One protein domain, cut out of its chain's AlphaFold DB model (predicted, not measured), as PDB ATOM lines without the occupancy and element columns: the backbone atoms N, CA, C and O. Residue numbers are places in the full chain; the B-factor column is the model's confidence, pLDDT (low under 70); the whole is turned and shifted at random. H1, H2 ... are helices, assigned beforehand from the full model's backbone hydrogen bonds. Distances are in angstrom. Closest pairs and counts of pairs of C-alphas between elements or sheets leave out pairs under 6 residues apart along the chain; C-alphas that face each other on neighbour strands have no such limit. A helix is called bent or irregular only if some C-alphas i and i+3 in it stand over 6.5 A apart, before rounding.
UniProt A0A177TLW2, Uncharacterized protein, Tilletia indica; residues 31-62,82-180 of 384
ATOM      1  N   GLU A  31      37.382   9.252 -48.208       95.75
ATOM      2  CA  GLU A  31      37.782   8.138 -47.338       95.75
ATOM      3  C   GLU A  31      39.158   8.356 -46.696       95.75
ATOM      4  O   GLU A  31      39.313   8.115 -45.502       95.75
ATOM      5  N   GLN A  32      40.145   8.851 -47.453       95.88
ATOM      6  CA  GLN A  32      41.473   9.190 -46.926       95.88
ATOM      7  C   GLN A  32      41.398  10.355 -45.939       95.88
ATOM      8  O   GLN A  32      42.050  10.319 -44.897       95.88
ATOM      9  N   GLU A  33      40.592  11.373 -46.247       96.94
ATOM     10  CA  GLU A  33      40.350  12.506 -45.350       96.94
ATOM     11  C   GLU A  33      39.696  12.038 -44.043       96.94
ATOM     12  O   GLU A  33      40.121  12.423 -42.955       96.94
ATOM     13  N   LEU A  34      38.693  11.159 -44.128       96.69
ATOM     14  CA  LEU A  34      38.030  10.601 -42.953       96.69
ATOM     15  C   LEU A  34      38.967   9.694 -42.142       96.69
ATOM     16  O   LEU A  34      38.988   9.795 -40.917       96.69
ATOM     17  N   ALA A  35      39.752   8.836 -42.800       97.19
ATOM     18  CA  ALA A  35      40.745   7.980 -42.151       97.19
ATOM     19  C   ALA A  35      41.810   8.809 -41.425       97.19
ATOM     20  O   ALA A  35      42.165   8.490 -40.292       97.19
ATOM     21  N   LEU A  36      42.254   9.914 -42.032       96.56
ATOM     22  CA  LEU A  36      43.156  10.869 -41.399       96.56
ATOM     23  C   LEU A  36      42.565  11.419 -40.108       96.56
ATOM     24  O   LEU A  36      43.224  11.381 -39.078       96.56
ATOM     25  N   VAL A  37      41.319  11.887 -40.126       96.81
ATOM     26  CA  VAL A  37      40.693  12.443 -38.920       96.81
ATOM     27  C   VAL A  37      40.469  11.378 -37.848       96.81
ATOM     28  O   VAL A  37      40.762  11.635 -36.682       96.81
ATOM     29  N   LYS A  38      40.008  10.179 -38.222       96.94
ATOM     30  CA  LYS A  38      39.840   9.058 -37.283       96.94
ATOM     31  C   LYS A  38      41.152   8.692 -36.604       96.94
ATOM     32  O   LYS A  38      41.193   8.602 -35.382       96.94
ATOM     33  N   LEU A  39      42.232   8.598 -37.378       97.06
ATOM     34  CA  LEU A  39      43.555   8.311 -36.842       97.06
ATOM     35  C   LEU A  39      43.984   9.350 -35.799       97.06
ATOM     36  O   LEU A  39      44.569   9.006 -34.776       97.06
ATOM     37  N   LEU A  40      43.673  10.624 -36.033       95.19
ATOM     38  CA  LEU A  40      43.975  11.687 -35.080       95.19
ATOM     39  C   LEU A  40      43.127  11.566 -33.813       95.19
ATOM     40  O   LEU A  40      43.663  11.744 -32.727       95.19
ATOM     41  N   ILE A  41      41.841  11.223 -33.926       94.69
ATOM     42  CA  ILE A  41      40.961  10.973 -32.771       94.69
ATOM     43  C   ILE A  41      41.488   9.805 -31.925       94.69
ATOM     44  O   ILE A  41      41.566   9.924 -30.706       94.69
ATOM     45  N   GLU A  42      41.900   8.715 -32.570       95.94
ATOM     46  CA  GLU A  42      42.381   7.489 -31.919       95.94
ATOM     47  C   GLU A  42      43.758   7.644 -31.254       95.94
ATOM     48  O   GLU A  42      44.096   6.870 -30.361       95.94
ATOM     49  N   ASN A  43      44.552   8.649 -31.649       95.38
ATOM     50  CA  ASN A  43      45.921   8.846 -31.166       95.38
ATOM     51  C   ASN A  43      46.094  10.215 -30.477       95.38
ATOM     52  O   ASN A  43      46.544  11.174 -31.113       95.38
ATOM     53  N   PRO A  44      45.813  10.329 -29.161       91.56
ATOM     54  CA  PRO A  44      45.953  11.582 -28.411       91.56
ATOM     55  C   PRO A  44      47.341  12.232 -28.512       91.56
ATOM     56  O   PRO A  44      47.442  13.455 -28.575       91.56
ATOM     57  N   SER A  45      48.411  11.438 -28.608       90.62
ATOM     58  CA  SER A  45      49.783  11.939 -28.783       90.62
ATOM     59  C   SER A  45      49.983  12.679 -30.113       90.62
ATOM     60  O   SER A  45      50.705  13.680 -30.176       90.62
ATOM     61  N   TYR A  46      49.309  12.236 -31.182       93.62
ATOM     62  CA  TYR A  46      49.323  12.924 -32.475       93.62
ATOM     63  C   TYR A  46      48.563  14.236 -32.377       93.62
ATOM     64  O   TYR A  46      49.019  15.238 -32.927       93.62
ATOM     65  N   GLN A  47      47.439  14.240 -31.650       90.50
ATOM     66  CA  GLN A  47      46.683  15.460 -31.391       90.50
ATOM     67  C   GLN A  47      47.569  16.469 -30.685       90.50
ATOM     68  O   GLN A  47      47.742  17.544 -31.227       90.50
ATOM     69  N   GLU A  48      48.178  16.124 -29.549       86.06
ATOM     70  CA  GLU A  48      49.026  17.033 -28.765       86.06
ATOM     71  C   GLU A  48      50.174  17.618 -29.598       86.06
ATOM     72  O   GLU A  48      50.386  18.831 -29.602       86.06
ATOM     73  N   THR A  49      50.842  16.776 -30.389       89.00
ATOM     74  CA  THR A  49      51.962  17.193 -31.244       89.00
ATOM     75  C   THR A  49      51.515  18.106 -32.392       89.00
ATOM     76  O   THR A  49      52.122  19.149 -32.654       89.00
ATOM     77  N   LEU A  50      50.442  17.737 -33.099       88.69
ATOM     78  CA  LEU A  50      49.957  18.469 -34.275       88.69
ATOM     79  C   LEU A  50      48.994  19.606 -33.918       88.69
ATOM     80  O   LEU A  50      48.698  20.450 -34.769       88.69
ATOM     81  N   PHE A  51      48.557  19.692 -32.660       81.50
ATOM     82  CA  PHE A  51      47.590  20.676 -32.182       81.50
ATOM     83  C   PHE A  51      48.025  22.098 -32.519       81.50
ATOM     84  O   PHE A  51      47.228  22.929 -32.952       81.50
ATOM     85  N   HIS A  52      49.322  22.376 -32.385       73.50
ATOM     86  CA  HIS A  52      49.906  23.685 -32.663       73.50
ATOM     87  C   HIS A  52      49.810  24.097 -34.139       73.50
ATOM     88  O   HIS A  52      49.796  25.290 -34.444       73.50
ATOM     89  N   ILE A  53      49.715  23.127 -35.050       72.50
ATOM     90  CA  ILE A  53      49.538  23.359 -36.486       72.50
ATOM     91  C   ILE A  53      48.068  23.676 -36.790       72.50
ATOM     92  O   ILE A  53      47.779  24.505 -37.658       72.50
ATOM     93  N   TRP A  54      47.130  23.055 -36.069       72.56
ATOM     94  CA  TRP A  54      45.692  23.162 -36.343       72.56
ATOM     95  C   TRP A  54      44.959  24.220 -35.527       72.56
ATOM     96  O   TRP A  54      43.949  24.744 -35.983       72.56
ATOM     97  N   LEU A  55      45.418  24.564 -34.330       66.94
ATOM     98  CA  LEU A  55      44.767  25.542 -33.456       66.94
ATOM     99  C   LEU A  55      45.792  26.542 -32.897       66.94
ATOM    100  O   LEU A  55      45.928  26.710 -31.681       66.94
ATOM    101  N   PRO A  56      46.518  27.271 -33.769       56.16
ATOM    102  CA  PRO A  56      47.358  28.361 -33.319       56.16
ATOM    103  C   PRO A  56      46.448  29.449 -32.740       56.16
ATOM    104  O   PRO A  56      45.709  30.075 -33.497       56.16
ATOM    105  N   ARG A  57      46.501  29.666 -31.414       52.22
ATOM    106  CA  ARG A  57      46.646  31.002 -30.771       52.22
ATOM    107  C   ARG A  57      46.055  31.176 -29.370       52.22
ATOM    108  O   ARG A  57      46.416  32.161 -28.740       52.22
ATOM    109  N   LYS A  58      45.261  30.255 -28.817       50.22
ATOM    110  CA  LYS A  58      44.739  30.432 -27.439       50.22
ATOM    111  C   LYS A  58      45.524  29.725 -26.332       50.22
ATOM    112  O   LYS A  58      45.265  29.963 -25.168       50.22
ATOM    113  N   MET A  59      46.528  28.926 -26.681       50.12
ATOM    114  CA  MET A  59      47.311  28.140 -25.717       50.12
ATOM    115  C   MET A  59      48.739  28.684 -25.550       50.12
ATOM    116  O   MET A  59      49.698  27.920 -25.519       50.12
ATOM    117  N   ARG A  60      48.925  30.015 -25.508       51.19
ATOM    118  CA  ARG A  60      50.259  30.581 -25.205       51.19
ATOM    119  C   ARG A  60      50.708  30.235 -23.780       51.19
ATOM    120  O   ARG A  60      51.901  30.070 -23.566       51.19
ATOM    121  N   HIS A  61      49.754  30.072 -22.865       50.69
ATOM    122  CA  HIS A  61      49.983  29.735 -21.456       50.69
ATOM    123  C   HIS A  61      50.664  28.365 -21.315       50.69
ATOM    124  O   HIS A  61      51.730  28.274 -20.729       50.69
ATOM    125  N   LEU A  62      50.157  27.344 -22.018       46.28
ATOM    126  CA  LEU A  62      50.750  25.996 -22.039       46.28
ATOM    127  C   LEU A  62      52.169  25.948 -22.632       46.28
ATOM    128  O   LEU A  62      52.909  24.999 -22.402       46.28
ATOM    129  N   MET A  82      56.725  14.359 -29.211       77.19
ATOM    130  CA  MET A  82      57.162  13.819 -30.495       77.19
ATOM    131  C   MET A  82      57.465  14.966 -31.461       77.19
ATOM    132  O   MET A  82      56.775  15.986 -31.489       77.19
ATOM    133  N   GLU A  83      58.482  14.795 -32.299       87.94
ATOM    134  CA  GLU A  83      58.730  15.748 -33.373       87.94
ATOM    135  C   GLU A  83      57.592  15.693 -34.399       87.94
ATOM    136  O   GLU A  83      57.142  14.615 -34.804       87.94
ATOM    137  N   VAL A  84      57.144  16.867 -34.851       89.69
ATOM    138  CA  VAL A  84      56.065  17.014 -35.841       89.69
ATOM    139  C   VAL A  84      56.319  16.159 -37.083       89.69
ATOM    140  O   VAL A  84      55.413  15.463 -37.540       89.69
ATOM    141  N   ASP A  85      57.547  16.162 -37.600       92.50
ATOM    142  CA  ASP A  85      57.915  15.417 -38.808       92.50
ATOM    143  C   ASP A  85      57.809  13.902 -38.599       92.50
ATOM    144  O   ASP A  85      57.348  13.176 -39.484       92.50
ATOM    145  N   SER A  86      58.139  13.416 -37.398       94.56
ATOM    146  CA  SER A  86      57.985  12.006 -37.029       94.56
ATOM    147  C   SER A  86      56.515  11.590 -36.980       94.56
ATOM    148  O   SER A  86      56.158  10.533 -37.507       94.56
ATOM    149  N   VAL A  87      55.641  12.435 -36.422       95.50
ATOM    150  CA  VAL A  87      54.191  12.177 -36.404       95.50
ATOM    151  C   VAL A  87      53.611  12.208 -37.816       95.50
ATOM    152  O   VAL A  87      52.888  11.293 -38.204       95.50
ATOM    153  N   LEU A  88      53.965  13.207 -38.629       95.50
ATOM    154  CA  LEU A  88      53.520  13.276 -40.023       95.50
ATOM    155  C   LEU A  88      53.999  12.064 -40.829       95.50
ATOM    156  O   LEU A  88      53.241  11.523 -41.632       95.50
ATOM    157  N   LYS A  89      55.230  11.591 -40.595       95.75
ATOM    158  CA  LYS A  89      55.751  10.362 -41.207       95.75
ATOM    159  C   LYS A  89      54.935   9.138 -40.797       95.75
ATOM    160  O   LYS A  89      54.607   8.326 -41.658       95.75
ATOM    161  N   ALA A  90      54.601   9.010 -39.512       96.38
ATOM    162  CA  ALA A  90      53.789   7.906 -39.007       96.38
ATOM    163  C   ALA A  90      52.392   7.899 -39.646       96.38
ATOM    164  O   ALA A  90      51.953   6.859 -40.137       96.38
ATOM    165  N   ILE A  91      51.757   9.070 -39.747       96.50
ATOM    166  CA  ILE A  91      50.466   9.250 -40.424       96.50
ATOM    167  C   ILE A  91      50.548   8.821 -41.893       96.50
ATOM    168  O   ILE A  91      49.677   8.093 -42.369       96.50
ATOM    169  N   VAL A  92      51.602   9.229 -42.614       96.25
ATOM    170  CA  VAL A  92      51.804   8.819 -44.013       96.25
ATOM    171  C   VAL A  92      51.848   7.296 -44.126       96.25
ATOM    172  O   VAL A  92      51.137   6.724 -44.950       96.25
ATOM    173  N   VAL A  93      52.636   6.637 -43.274       96.50
ATOM    174  CA  VAL A  93      52.794   5.176 -43.298       96.50
ATOM    175  C   VAL A  93      51.491   4.457 -42.943       96.50
ATOM    176  O   VAL A  93      51.180   3.445 -43.566       96.50
ATOM    177  N   GLN A  94      50.723   4.958 -41.975       96.62
ATOM    178  CA  GLN A  94      49.486   4.313 -41.525       96.62
ATOM    179  C   GLN A  94      48.338   4.454 -42.529       96.62
ATOM    180  O   GLN A  94      47.596   3.498 -42.733       96.62
ATOM    181  N   ILE A  95      48.196   5.613 -43.180       96.00
ATOM    182  CA  ILE A  95      47.082   5.866 -44.109       96.00
ATOM    183  C   ILE A  95      47.412   5.400 -45.527       96.00
ATOM    184  O   ILE A  95      46.553   4.856 -46.218       96.00
ATOM    185  N   PHE A  96      48.645   5.627 -45.983       94.31
ATOM    186  CA  PHE A  96      49.040   5.402 -47.378       94.31
ATOM    187  C   PHE A  96      49.986   4.212 -47.567       94.31
ATOM    188  O   PHE A  96      50.300   3.871 -48.708       94.31
ATOM    189  N   GLY A  97      50.434   3.572 -46.483       95.19
ATOM    190  CA  GLY A  97      51.442   2.515 -46.524       95.19
ATOM    191  C   GLY A  97      52.872   3.048 -46.666       95.19
ATOM    192  O   GLY A  97      53.110   4.244 -46.841       95.19
ATOM    193  N   ARG A  98      53.861   2.143 -46.595       92.69
ATOM    194  CA  ARG A  98      55.294   2.492 -46.727       92.69
ATOM    195  C   ARG A  98      55.646   3.056 -48.105       92.69
ATOM    196  O   ARG A  98      56.481   3.948 -48.191       92.69
ATOM    197  N   ASP A  99      54.957   2.584 -49.139       88.31
ATOM    198  CA  ASP A  99      55.122   3.031 -50.527       88.31
ATOM    199  C   ASP A  99      54.155   4.174 -50.890       88.31
ATOM    200  O   ASP A  99      53.845   4.407 -52.063       88.31
ATOM    201  N   GLY A 100      53.630   4.860 -49.869       79.19
ATOM    202  CA  GLY A 100      52.615   5.891 -50.004       79.19
ATOM    203  C   GLY A 100      53.015   6.992 -50.984       79.19
ATOM    204  O   GLY A 100      54.137   7.492 -50.992       79.19
ATOM    205  N   LEU A 101      52.056   7.408 -51.815       87.25
ATOM    206  CA  LEU A 101      52.259   8.463 -52.814       87.25
ATOM    207  C   LEU A 101      52.302   9.877 -52.215       87.25
ATOM    208  O   LEU A 101      52.660  10.815 -52.924       87.25
ATOM    209  N   LYS A 102      51.891  10.043 -50.951       93.69
ATOM    210  CA  LYS A 102      51.826  11.339 -50.268       93.69
ATOM    211  C   LYS A 102      53.067  11.543 -49.408       93.69
ATOM    212  O   LYS A 102      53.444  10.671 -48.633       93.69
ATOM    213  N   SER A 103      53.671  12.719 -49.512       94.44
ATOM    214  CA  SER A 103      54.756  13.147 -48.633       94.44
ATOM    215  C   SER A 103      54.222  13.718 -47.311       94.44
ATOM    216  O   SER A 103      53.050  14.076 -47.189       94.44
ATOM    217  N   GLN A 104      55.100  13.878 -46.314       94.75
ATOM    218  CA  GLN A 104      54.763  14.557 -45.051       94.75
ATOM    219  C   GLN A 104      54.273  15.997 -45.284       94.75
ATOM    220  O   GLN A 104      53.353  16.467 -44.612       94.75
ATOM    221  N   SER A 105      54.854  16.684 -46.275       93.31
ATOM    222  CA  SER A 105      54.447  18.032 -46.682       93.31
ATOM    223  C   SER A 105      53.024  18.050 -47.258       93.31
ATOM    224  O   SER A 105      52.236  18.946 -46.944       93.31
ATOM    225  N   ASP A 106      52.648  17.023 -48.027       94.38
ATOM    226  CA  ASP A 106      51.291  16.888 -48.569       94.38
ATOM    227  C   ASP A 106      50.265  16.692 -47.451       94.38
ATOM    228  O   ASP A 106      49.219  17.332 -47.457       94.38
ATOM    229  N   VAL A 107      50.577  15.863 -46.451       94.88
ATOM    230  CA  VAL A 107      49.708  15.675 -45.279       94.88
ATOM    231  C   VAL A 107      49.589  16.968 -44.471       94.88
ATOM    232  O   VAL A 107      48.482  17.378 -44.128       94.88
ATOM    233  N   ASN A 108      50.698  17.665 -44.211       93.88
ATOM    234  CA  ASN A 108      50.692  18.927 -43.465       93.88
ATOM    235  C   ASN A 108      49.882  20.020 -44.183       93.88
ATOM    236  O   ASN A 108      49.029  20.676 -43.581       93.88
ATOM    237  N   SER A 109      50.114  20.207 -45.485       92.69
ATOM    238  CA  SER A 109      49.363  21.172 -46.294       92.69
ATOM    239  C   SER A 109      47.875  20.818 -46.366       92.69
ATOM    240  O   SER A 109      47.025  21.706 -46.245       92.69
ATOM    241  N   HIS A 110      47.548  19.530 -46.465       95.06
ATOM    242  CA  HIS A 110      46.172  19.061 -46.476       95.06
ATOM    243  C   HIS A 110      45.462  19.297 -45.137       95.06
ATOM    244  O   HIS A 110      44.378  19.877 -45.118       95.06
ATOM    245  N   LEU A 111      46.102  18.986 -44.007       94.00
ATOM    246  CA  LEU A 111      45.571  19.282 -42.671       94.00
ATOM    247  C   LEU A 111      45.271  20.778 -42.483       94.00
ATOM    248  O   LEU A 111      44.231  21.151 -41.935       94.00
ATOM    249  N   ARG A 112      46.147  21.661 -42.984       92.56
ATOM    250  CA  ARG A 112      45.909  23.116 -42.973       92.56
ATOM    251  C   ARG A 112      44.704  23.511 -43.826       92.56
ATOM    252  O   ARG A 112      43.936  24.383 -43.418       92.56
ATOM    253  N   ARG A 113      44.518  22.870 -44.985       94.31
ATOM    254  CA  ARG A 113      43.353  23.083 -45.856       94.31
ATOM    255  C   ARG A 113      42.058  22.620 -45.187       94.31
ATOM    256  O   ARG A 113      41.096  23.384 -45.177       94.31
ATOM    257  N   MET A 114      42.040  21.425 -44.594       95.19
ATOM    258  CA  MET A 114      40.883  20.916 -43.846       95.19
ATOM    259  C   MET A 114      40.504  21.874 -42.718       95.19
ATOM    260  O   MET A 114      39.350  22.281 -42.613       95.19
ATOM    261  N   ARG A 115      41.489  22.336 -41.939       92.88
ATOM    262  CA  ARG A 115      41.281  23.349 -40.897       92.88
ATOM    263  C   ARG A 115      40.628  24.619 -41.450       92.88
ATOM    264  O   ARG A 115      39.674  25.120 -40.862       92.88
ATOM    265  N   TYR A 116      41.141  25.156 -42.556       93.56
ATOM    266  CA  TYR A 116      40.585  26.359 -43.180       93.56
ATOM    267  C   TYR A 116      39.115  26.163 -43.580       93.56
ATOM    268  O   TYR A 116      38.266  26.971 -43.204       93.56
ATOM    269  N   LEU A 117      38.805  25.061 -44.270       95.62
ATOM    270  CA  LEU A 117      37.434  24.727 -44.670       95.62
ATOM    271  C   LEU A 117      36.523  24.549 -43.456       95.62
ATOM    272  O   LEU A 117      35.413  25.080 -43.429       95.62
ATOM    273  N   TYR A 118      37.008  23.856 -42.428       95.50
ATOM    274  CA  TYR A 118      36.288  23.668 -41.179       95.50
ATOM    275  C   TYR A 118      35.932  25.005 -40.523       95.50
ATOM    276  O   TYR A 118      34.770  25.225 -40.196       95.50
ATOM    277  N   LEU A 119      36.904  25.909 -40.366       93.44
ATOM    278  CA  LEU A 119      36.679  27.218 -39.750       93.44
ATOM    279  C   LEU A 119      35.698  28.068 -40.557       93.44
ATOM    280  O   LEU A 119      34.834  28.708 -39.959       93.44
ATOM    281  N   ASN A 120      35.799  28.042 -41.888       95.12
ATOM    282  CA  ASN A 120      34.875  28.758 -42.761       95.12
ATOM    283  C   ASN A 120      33.437  28.243 -42.578       95.12
ATOM    284  O   ASN A 120      32.537  29.009 -42.243       95.12
ATOM    285  N   HIS A 121      33.230  26.928 -42.684       95.25
ATOM    286  CA  HIS A 121      31.903  26.332 -42.518       95.25
ATOM    287  C   HIS A 121      31.356  26.479 -41.095       95.25
ATOM    288  O   HIS A 121      30.184  26.809 -40.940       95.25
ATOM    289  N   ARG A 122      32.188  26.307 -40.058       94.38
ATOM    290  CA  ARG A 122      31.787  26.536 -38.661       94.38
ATOM    291  C   ARG A 122      31.358  27.989 -38.455       94.38
ATOM    292  O   ARG A 122      30.337  28.222 -37.824       94.38
ATOM    293  N   GLY A 123      32.090  28.957 -39.010       93.50
ATOM    294  CA  GLY A 123      31.762  30.382 -38.901       93.50
ATOM    295  C   GLY A 123      30.445  30.781 -39.575       93.50
ATOM    296  O   GLY A 123      29.821  31.747 -39.147       93.50
ATOM    297  N   MET A 124      30.004  30.024 -40.584       91.81
ATOM    298  CA  MET A 124      28.715  30.217 -41.260       91.81
ATOM    299  C   MET A 124      27.527  29.561 -40.535       91.81
ATOM    300  O   MET A 124      26.382  29.809 -40.910       91.81
ATOM    301  N   MET A 125      27.771  28.702 -39.541       91.12
ATOM    302  CA  MET A 125      26.714  28.057 -38.753       91.12
ATOM    303  C   MET A 125      26.260  28.940 -37.588       91.12
ATOM    304  O   MET A 125      27.031  29.745 -37.064       91.12
ATOM    305  N   ASP A 126      25.022  28.734 -37.136       92.06
ATOM    306  CA  ASP A 126      24.490  29.332 -35.910       92.06
ATOM    307  C   ASP A 126      25.358  29.001 -34.675       92.06
ATOM    308  O   ASP A 126      25.885  27.888 -34.580       92.06
ATOM    309  N   PRO A 127      25.469  29.911 -33.686       92.81
ATOM    310  CA  PRO A 127      26.300  29.709 -32.494       92.81
ATOM    311  C   PRO A 127      26.002  28.431 -31.697       92.81
ATOM    312  O   PRO A 127      26.927  27.851 -31.127       92.81
ATOM    313  N   ASP A 128      24.742  27.992 -31.668       89.94
ATOM    314  CA  ASP A 128      24.334  26.764 -30.978       89.94
ATOM    315  C   ASP A 128      24.818  25.533 -31.756       89.94
ATOM    316  O   ASP A 128      25.507  24.669 -31.213       89.94
ATOM    317  N   ALA A 129      24.610  25.524 -33.078       90.69
ATOM    318  CA  ALA A 129      25.108  24.478 -33.971       90.69
ATOM    319  C   ALA A 129      26.639  24.346 -33.963       90.69
ATOM    320  O   ALA A 129      27.158  23.240 -34.109       90.69
ATOM    321  N   GLN A 130      27.373  25.446 -33.760       93.75
ATOM    322  CA  GLN A 130      28.839  25.450 -33.656       93.75
ATOM    323  C   GLN A 130      29.390  24.675 -32.448       93.75
ATOM    324  O   GLN A 130      30.615  24.508 -32.354       93.75
ATOM    325  N   ARG A 131      28.531  24.291 -31.498       92.88
ATOM    326  CA  ARG A 131      28.898  23.600 -30.252       92.88
ATOM    327  C   ARG A 131      28.343  22.180 -30.159       92.88
ATOM    328  O   ARG A 131      28.639  21.498 -29.181       92.88
ATOM    329  N   MET A 132      27.550  21.754 -31.136       94.19
ATOM    330  CA  MET A 132      26.845  20.473 -31.130       94.19
ATOM    331  C   MET A 132      27.390  19.560 -32.221       94.19
ATOM    332  O   MET A 132      27.800  20.039 -33.279       94.19
ATOM    333  N   LEU A 133      27.382  18.245 -31.995       94.69
ATOM    334  CA  LEU A 133      27.596  17.268 -33.065       94.69
ATOM    335  C   LEU A 133      26.305  17.030 -33.840       94.69
ATOM    336  O   LEU A 133      25.226  17.285 -33.315       94.69
ATOM    337  N   LEU A 134      26.388  16.510 -35.071       94.50
ATOM    338  CA  LEU A 134      25.172  16.188 -35.824       94.50
ATOM    339  C   LEU A 134      24.288  15.188 -35.063       94.50
ATOM    340  O   LEU A 134      23.071  15.330 -35.077       94.50
ATOM    341  N   ARG A 135      24.897  14.216 -34.370       94.25
ATOM    342  CA  ARG A 135      24.175  13.248 -33.524       94.25
ATOM    343  C   ARG A 135      23.461  13.890 -32.328       94.25
ATOM    344  O   ARG A 135      22.468  13.345 -31.869       94.25
ATOM    345  N   ASP A 136      23.945  15.044 -31.867       92.94
ATOM    346  CA  ASP A 136      23.365  15.785 -30.741       92.94
ATOM    347  C   ASP A 136      22.267  16.756 -31.209       92.94
ATOM    348  O   ASP A 136      21.493  17.254 -30.398       92.94
ATOM    349  N   MET A 137      22.192  17.042 -32.515       93.00
ATOM    350  CA  MET A 137      21.122  17.833 -33.124       93.00
ATOM    351  C   MET A 137      19.856  16.975 -33.220       93.00
ATOM    352  O   MET A 137      19.484  16.502 -34.300       93.00
ATOM    353  N   THR A 138      19.220  16.725 -32.077       83.44
ATOM    354  CA  THR A 138      17.972  15.969 -32.022       83.44
ATOM    355  C   THR A 138      16.916  16.675 -32.856       83.44
ATOM    356  O   THR A 138      16.752  17.893 -32.810       83.44
ATOM    357  N   SER A 139      16.212  15.888 -33.663       65.62
ATOM    358  CA  SER A 139      15.044  16.357 -34.404       65.62
ATOM    359  C   SER A 139      13.868  16.368 -33.440       65.62
ATOM    360  O   SER A 139      12.978  15.529 -33.544       65.62
ATOM    361  N   ASP A 140      13.916  17.253 -32.445       79.81
ATOM    362  CA  ASP A 140      12.685  17.593 -31.752       79.81
ATOM    363  C   ASP A 140      11.782  18.262 -32.789       79.81
ATOM    364  O   ASP A 140      12.187  19.230 -33.441       79.81
ATOM    365  N   ALA A 141      10.613  17.670 -33.037       70.75
ATOM    366  CA  ALA A 141       9.735  18.083 -34.128       70.75
ATOM    367  C   ALA A 141       9.250  19.529 -33.946       70.75
ATOM    368  O   ALA A 141       8.896  20.191 -34.922       70.75
ATOM    369  N   GLU A 142       9.281  20.023 -32.708       84.75
ATOM    370  CA  GLU A 142       8.890  21.381 -32.357       84.75
ATOM    371  C   GLU A 142      10.012  22.407 -32.596       84.75
ATOM    372  O   GLU A 142       9.732  23.589 -32.807       84.75
ATOM    373  N   ASP A 143      11.280  21.978 -32.672       90.75
ATOM    374  CA  ASP A 143      12.405  22.871 -32.962       90.75
ATOM    375  C   ASP A 143      12.717  22.907 -34.468       90.75
ATOM    376  O   ASP A 143      13.641  22.274 -35.005       90.75
ATOM    377  N   ALA A 144      11.923  23.712 -35.179       91.38
ATOM    378  CA  ALA A 144      12.105  23.976 -36.604       91.38
ATOM    379  C   ALA A 144      13.514  24.514 -36.929       91.38
ATOM    380  O   ALA A 144      14.073  24.204 -37.990       91.38
ATOM    381  N   LYS A 145      14.124  25.284 -36.013       90.81
ATOM    382  CA  LYS A 145      15.475  25.827 -36.193       90.81
ATOM    383  C   LYS A 145      16.504  24.701 -36.118       90.81
ATOM    384  O   LYS A 145      17.361  24.600 -37.001       90.81
ATOM    385  N   MET A 146      16.402  23.821 -35.122       90.06
ATOM    386  CA  MET A 146      17.300  22.673 -34.972       90.06
ATOM    387  C   MET A 146      17.201  21.716 -36.160       90.06
ATOM    388  O   MET A 146      18.222  21.288 -36.711       90.06
ATOM    389  N   THR A 147      15.981  21.478 -36.643       91.44
ATOM    390  CA  THR A 147      15.731  20.672 -37.842       91.44
ATOM    391  C   THR A 147      16.416  21.271 -39.071       91.44
ATOM    392  O   THR A 147      17.165  20.566 -39.756       91.44
ATOM    393  N   GLN A 148      16.257  22.576 -39.321       92.88
ATOM    394  CA  GLN A 148      16.912  23.257 -40.443       92.88
ATOM    395  C   GLN A 148      18.447  23.183 -40.350       92.88
ATOM    396  O   GLN A 148      19.128  22.927 -41.349       92.88
ATOM    397  N   MET A 149      19.009  23.385 -39.156       91.69
ATOM    398  CA  MET A 149      20.454  23.291 -38.926       91.69
ATOM    399  C   MET A 149      20.979  21.873 -39.179       91.69
ATOM    400  O   MET A 149      22.004  21.710 -39.847       91.69
ATOM    401  N   SER A 150      20.251  20.848 -38.725       94.19
ATOM    402  CA  SER A 150      20.605  19.449 -38.968       94.19
ATOM    403  C   SER A 150      20.630  19.126 -40.469       94.19
ATOM    404  O   SER A 150      21.567  18.487 -40.947       94.19
ATOM    405  N   GLN A 151      19.670  19.642 -41.246       94.38
ATOM    406  CA  GLN A 151      19.614  19.454 -42.699       94.38
ATOM    407  C   GLN A 151      20.786  20.138 -43.411       94.38
ATOM    408  O   GLN A 151      21.456  19.504 -44.228       94.38
ATOM    409  N   LYS A 152      21.090  21.400 -43.066       93.81
ATOM    410  CA  LYS A 152      22.266  22.114 -43.597       93.81
ATOM    411  C   LYS A 152      23.558  21.348 -43.308       93.81
ATOM    412  O   LYS A 152      24.417  21.239 -44.181       93.81
ATOM    413  N   ARG A 153      23.684  20.777 -42.106       94.75
ATOM    414  CA  ARG A 153      24.845  19.970 -41.713       94.75
ATOM    415  C   ARG A 153      24.913  18.642 -42.467       94.75
ATOM    416  O   ARG A 153      25.981  18.306 -42.960       94.75
ATOM    417  N   ARG A 154      23.798  17.930 -42.670       95.94
ATOM    418  CA  ARG A 154      23.762  16.726 -43.529       95.94
ATOM    419  C   ARG A 154      24.200  17.043 -44.962       95.94
ATOM    420  O   ARG A 154      25.026  16.324 -45.511       95.94
ATOM    421  N   ALA A 155      23.724  18.149 -45.535       96.00
ATOM    422  CA  ALA A 155      24.132  18.604 -46.868       96.00
ATOM    423  C   ALA A 155      25.613  19.028 -46.946       96.00
ATOM    424  O   ALA A 155      26.212  18.998 -48.020       96.00
ATOM    425  N   LEU A 156      26.219  19.429 -45.826       95.75
ATOM    426  CA  LEU A 156      27.660  19.645 -45.745       95.75
ATOM    427  C   LEU A 156      28.417  18.315 -45.741       95.75
ATOM    428  O   LEU A 156      29.407  18.185 -46.454       95.75
ATOM    429  N   LEU A 157      27.941  17.319 -44.986       95.81
ATOM    430  CA  LEU A 157      28.593  16.010 -44.878       95.81
ATOM    431  C   LEU A 157      28.553  15.195 -46.169       95.81
ATOM    432  O   LEU A 157      29.454  14.393 -46.393       95.81
ATOM    433  N   THR A 158      27.584  15.434 -47.056       95.94
ATOM    434  CA  THR A 158      27.621  14.842 -48.404       95.94
ATOM    435  C   THR A 158      28.788  15.371 -49.240       95.94
ATOM    436  O   THR A 158      29.270  14.667 -50.123       95.94
ATOM    437  N   LYS A 159      29.269  16.591 -48.962       96.19
ATOM    438  CA  LYS A 159      30.417  17.211 -49.644       96.19
ATOM    439  C   LYS A 159      31.733  16.976 -48.906       96.19
ATOM    440  O   LYS A 159      32.768  16.838 -49.544       96.19
ATOM    441  N   LEU A 160      31.691  16.971 -47.573       96.94
ATOM    442  CA  LEU A 160      32.840  16.882 -46.673       96.94
ATOM    443  C   LEU A 160      32.567  15.818 -45.594       96.94
ATOM    444  O   LEU A 160      32.232  16.164 -44.457       96.94
ATOM    445  N   PRO A 161      32.703  14.520 -45.915       96.56
ATOM    446  CA  PRO A 161      32.331  13.432 -45.002       96.56
ATOM    447  C   PRO A 161      33.167  13.400 -43.713       96.56
ATOM    448  O   PRO A 161      32.726  12.882 -42.692       96.56
ATOM    449  N   TRP A 162      34.361  13.994 -43.728       97.12
ATOM    450  CA  TRP A 162      35.252  14.113 -42.571       97.12
ATOM    451  C   TRP A 162      34.859  15.224 -41.587       97.12
ATOM    452  O   TRP A 162      35.406  15.277 -40.483       97.12
ATOM    453  N   TRP A 163      33.959  16.137 -41.969       97.19
ATOM    454  CA  TRP A 163      33.743  17.384 -41.232       97.19
ATOM    455  C   TRP A 163      33.219  17.146 -39.810       97.19
ATOM    456  O   TRP A 163      33.710  17.785 -38.882       97.19
ATOM    457  N   ASP A 164      32.282  16.208 -39.607       96.81
ATOM    458  CA  ASP A 164      31.714  15.944 -38.269       96.81
ATOM    459  C   ASP A 164      32.742  15.310 -37.324       96.81
ATOM    460  O   ASP A 164      32.854  15.722 -36.173       96.81
ATOM    461  N   ALA A 165      33.562  14.385 -37.832       96.94
ATOM    462  CA  ALA A 165      34.662  13.798 -37.069       96.94
ATOM    463  C   ALA A 165      35.704  14.867 -36.690       96.94
ATOM    464  O   ALA A 165      36.197  14.909 -35.566       96.94
ATOM    465  N   TYR A 166      36.005  15.795 -37.605       95.62
ATOM    466  CA  TYR A 166      36.932  16.889 -37.313       95.62
ATOM    467  C   TYR A 166      36.335  17.855 -36.285       95.62
ATOM    468  O   TYR A 166      37.040  18.368 -35.417       95.62
ATOM    469  N   HIS A 167      35.022  18.085 -36.345       95.44
ATOM    470  CA  HIS A 167      34.310  18.868 -35.345       95.44
ATOM    471  C   HIS A 167      34.375  18.219 -33.958       95.44
ATOM    472  O   HIS A 167      34.669  18.910 -32.985       95.44
ATOM    473  N   GLU A 168      34.166  16.903 -33.865       95.62
ATOM    474  CA  GLU A 168      34.300  16.128 -32.624       95.62
ATOM    475  C   GLU A 168      35.701  16.245 -32.024       95.62
ATOM    476  O   GLU A 168      35.840  16.537 -30.834       95.62
ATOM    477  N   LEU A 169      36.733  16.112 -32.860       93.69
ATOM    478  CA  LEU A 169      38.121  16.323 -32.465       93.69
ATOM    479  C   LEU A 169      38.323  17.727 -31.868       93.69
ATOM    480  O   LEU A 169      38.827  17.866 -30.754       93.69
ATOM    481  N   VAL A 170      37.867  18.778 -32.562       92.50
ATOM    482  CA  VAL A 170      38.004  20.167 -32.091       92.50
ATOM    483  C   VAL A 170      37.243  20.407 -30.785       92.50
ATOM    484  O   VAL A 170      37.797  21.017 -29.870       92.50
ATOM    485  N   LEU A 171      36.000  19.930 -30.670       91.69
ATOM    486  CA  LEU A 171      35.206  20.075 -29.446       91.69
ATOM    487  C   LEU A 171      35.854  19.354 -28.262       91.69
ATOM    488  O   LEU A 171      35.873  19.897 -27.158       91.69
ATOM    489  N   THR A 172      36.414  18.165 -28.482       91.62
ATOM    490  CA  THR A 172      37.120  17.398 -27.446       91.62
ATOM    491  C   THR A 172      38.326  18.177 -26.924       91.62
ATOM    492  O   THR A 172      38.486  18.340 -25.713       91.62
ATOM    493  N   CYS A 173      39.120  18.768 -27.821       87.62
ATOM    494  CA  CYS A 173      40.231  19.627 -27.422       87.62
ATOM    495  C   CYS A 173      39.772  20.908 -26.699       87.62
ATOM    496  O   CYS A 173      40.384  21.311 -25.708       87.62
ATOM    497  N   GLU A 174      38.692  21.555 -27.160       87.56
ATOM    498  CA  GLU A 174      38.117  22.741 -26.504       87.56
ATOM    499  C   GLU A 174      37.604  22.427 -25.085       87.56
ATOM    500  O   GLU A 174      37.712  23.281 -24.204       87.56
ATOM    501  N   ARG A 175      37.056  21.225 -24.843       88.75
ATOM    502  CA  ARG A 175      36.612  20.773 -23.512       88.75
ATOM    503  C   ARG A 175      37.794  20.495 -22.585       88.75
ATOM    504  O   ARG A 175      37.849  21.088 -21.509       88.75
ATOM    505  N   ARG A 176      38.791  19.728 -23.045       84.56
ATOM    506  CA  ARG A 176      40.014  19.422 -22.275       84.56
ATOM    507  C   ARG A 176      40.740  20.694 -21.821       84.56
ATOM    508  O   ARG A 176      41.185  20.789 -20.682       84.56
ATOM    509  N   SER A 177      40.785  21.712 -22.684       81.38
ATOM    510  CA  SER A 177      41.357  23.028 -22.363       81.38
ATOM    511  C   SER A 177      40.623  23.785 -21.253       81.38
ATOM    512  O   SER A 177      41.228  24.629 -20.593       81.38
ATOM    513  N   LYS A 178      39.310  23.584 -21.104       81.75
ATOM    514  CA  LYS A 178      38.510  24.272 -20.081       81.75
ATOM    515  C   LYS A 178      38.651  23.582 -18.734       81.75
ATOM    516  O   LYS A 178      38.764  24.264 -17.723       81.75
ATOM    517  N   GLU A 179      38.699  22.255 -18.735       82.94
ATOM    518  CA  GLU A 179      38.903  21.450 -17.528       82.94
ATOM    519  C   GLU A 179      40.248  21.767 -16.863       82.94
ATOM    520  O   GLU A 179      40.291  22.011 -15.657       82.94
ATOM    521  N   SER A 180      41.322  21.906 -17.653       74.19
ATOM    522  CA  SER A 180      42.648  22.265 -17.130       74.19
ATOM    523  C   SER A 180      42.705  23.659 -16.493       74.19
ATOM    524  O   SER A 180      43.570  23.919 -15.667       74.19
TER     525      SER A 180
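What this domain is: This is residues 31 to 62 and 82 to 180 of the 384 residues of an uncharacterized protein of Tilletia indica (UniProt A0A177TLW2). Look first for the long helix H4, a bar laid across one side of a group of shorter helices: H3 meets it at its first residues, H2 meets it farther along, H6 begins close to it near residue 118 and runs away from it about perpendicular, and H1 lies between H3 and H6. Past the other end of H4, H5 and the winding stretch of residues 125 to 143 make a separate far end, joined to H6 at a corner. The printed part has 131 residues with six named helices, H1 to H6 in order along the chain, and no named strand: the class is all helix. The whole is compact, with a radius of gyration of the C-alphas of 16.1 A and spans of 51 by 36 by 22 A.

Where its parts are: Find C-alpha 104 at (54.763, 14.557, -45.051); from there H4, residues 104 to 124, runs 30.6 A to C-alpha 124 at (28.715, 30.217, -41.260). H3 is residues 84 to 96, H2 residues 44 to 54, and H1 residues 31 to 42. H2 is irregular, but only just: C-alphas 49 and 52 are 7.0 A apart. H5, residues 144 to 157, is 20.1 A long, and H6, residues 163 to 180, runs 26.2 A to C-alpha 180 at (42.648, 22.265, -17.130).

How they stand to each other: Begin at H4, whose residues 104 to 108 touch H3 about perpendicular at 89 degrees; the closest C-alphas, of Leu 88 and Gln 104, are 5.3 A apart. Its residues 111 to 115 touch H2, only just about perpendicular at 72 degrees, closest at the C-alphas of Trp 54 and Arg 115, 6.3 A. H4 and H6 only just touch, with 3 pairs of C-alphas within 8 A, closest at Tyr 118 and Trp 163, 6.8 A, about perpendicular at 85 degrees. H6 touches H1 the same way at a shallow tilt of 18 degrees, the C-alphas of Val 37 and Tyr 166 closest at 6.0 A. H1 and H3 touch at a steep tilt of 52 degrees, opposite ways, closest at the C-alphas of Leu 36 and Ile 95, 6.9 A. H5 and H6 touch only at the corner, and only just, with 3 pairs within 8 A, the C-alphas of Leu 157 and Trp 163 closest at 6.5 A; H5 is apart from H1, H2, H3 and H4. In H1, H3, H4 and H5 every O i to N i+4 pair is within hydrogen-bond range; in H2 5 of 7 are, and in H6 13 of 14.

The domain as a whole: The two C-alphas farthest apart, of Asp 99 and Glu 142, are 53.0 A apart. Residues 63 to 81 are not printed; look across this cut, between H2 and H3, and C-alphas 62 and 82 are 16.2 A apart. The link from H4 to H5, 19 residues, is long. Mean pLDDT of the printed part is 89.3; residues 55 to 62 and residue 139 are under 70.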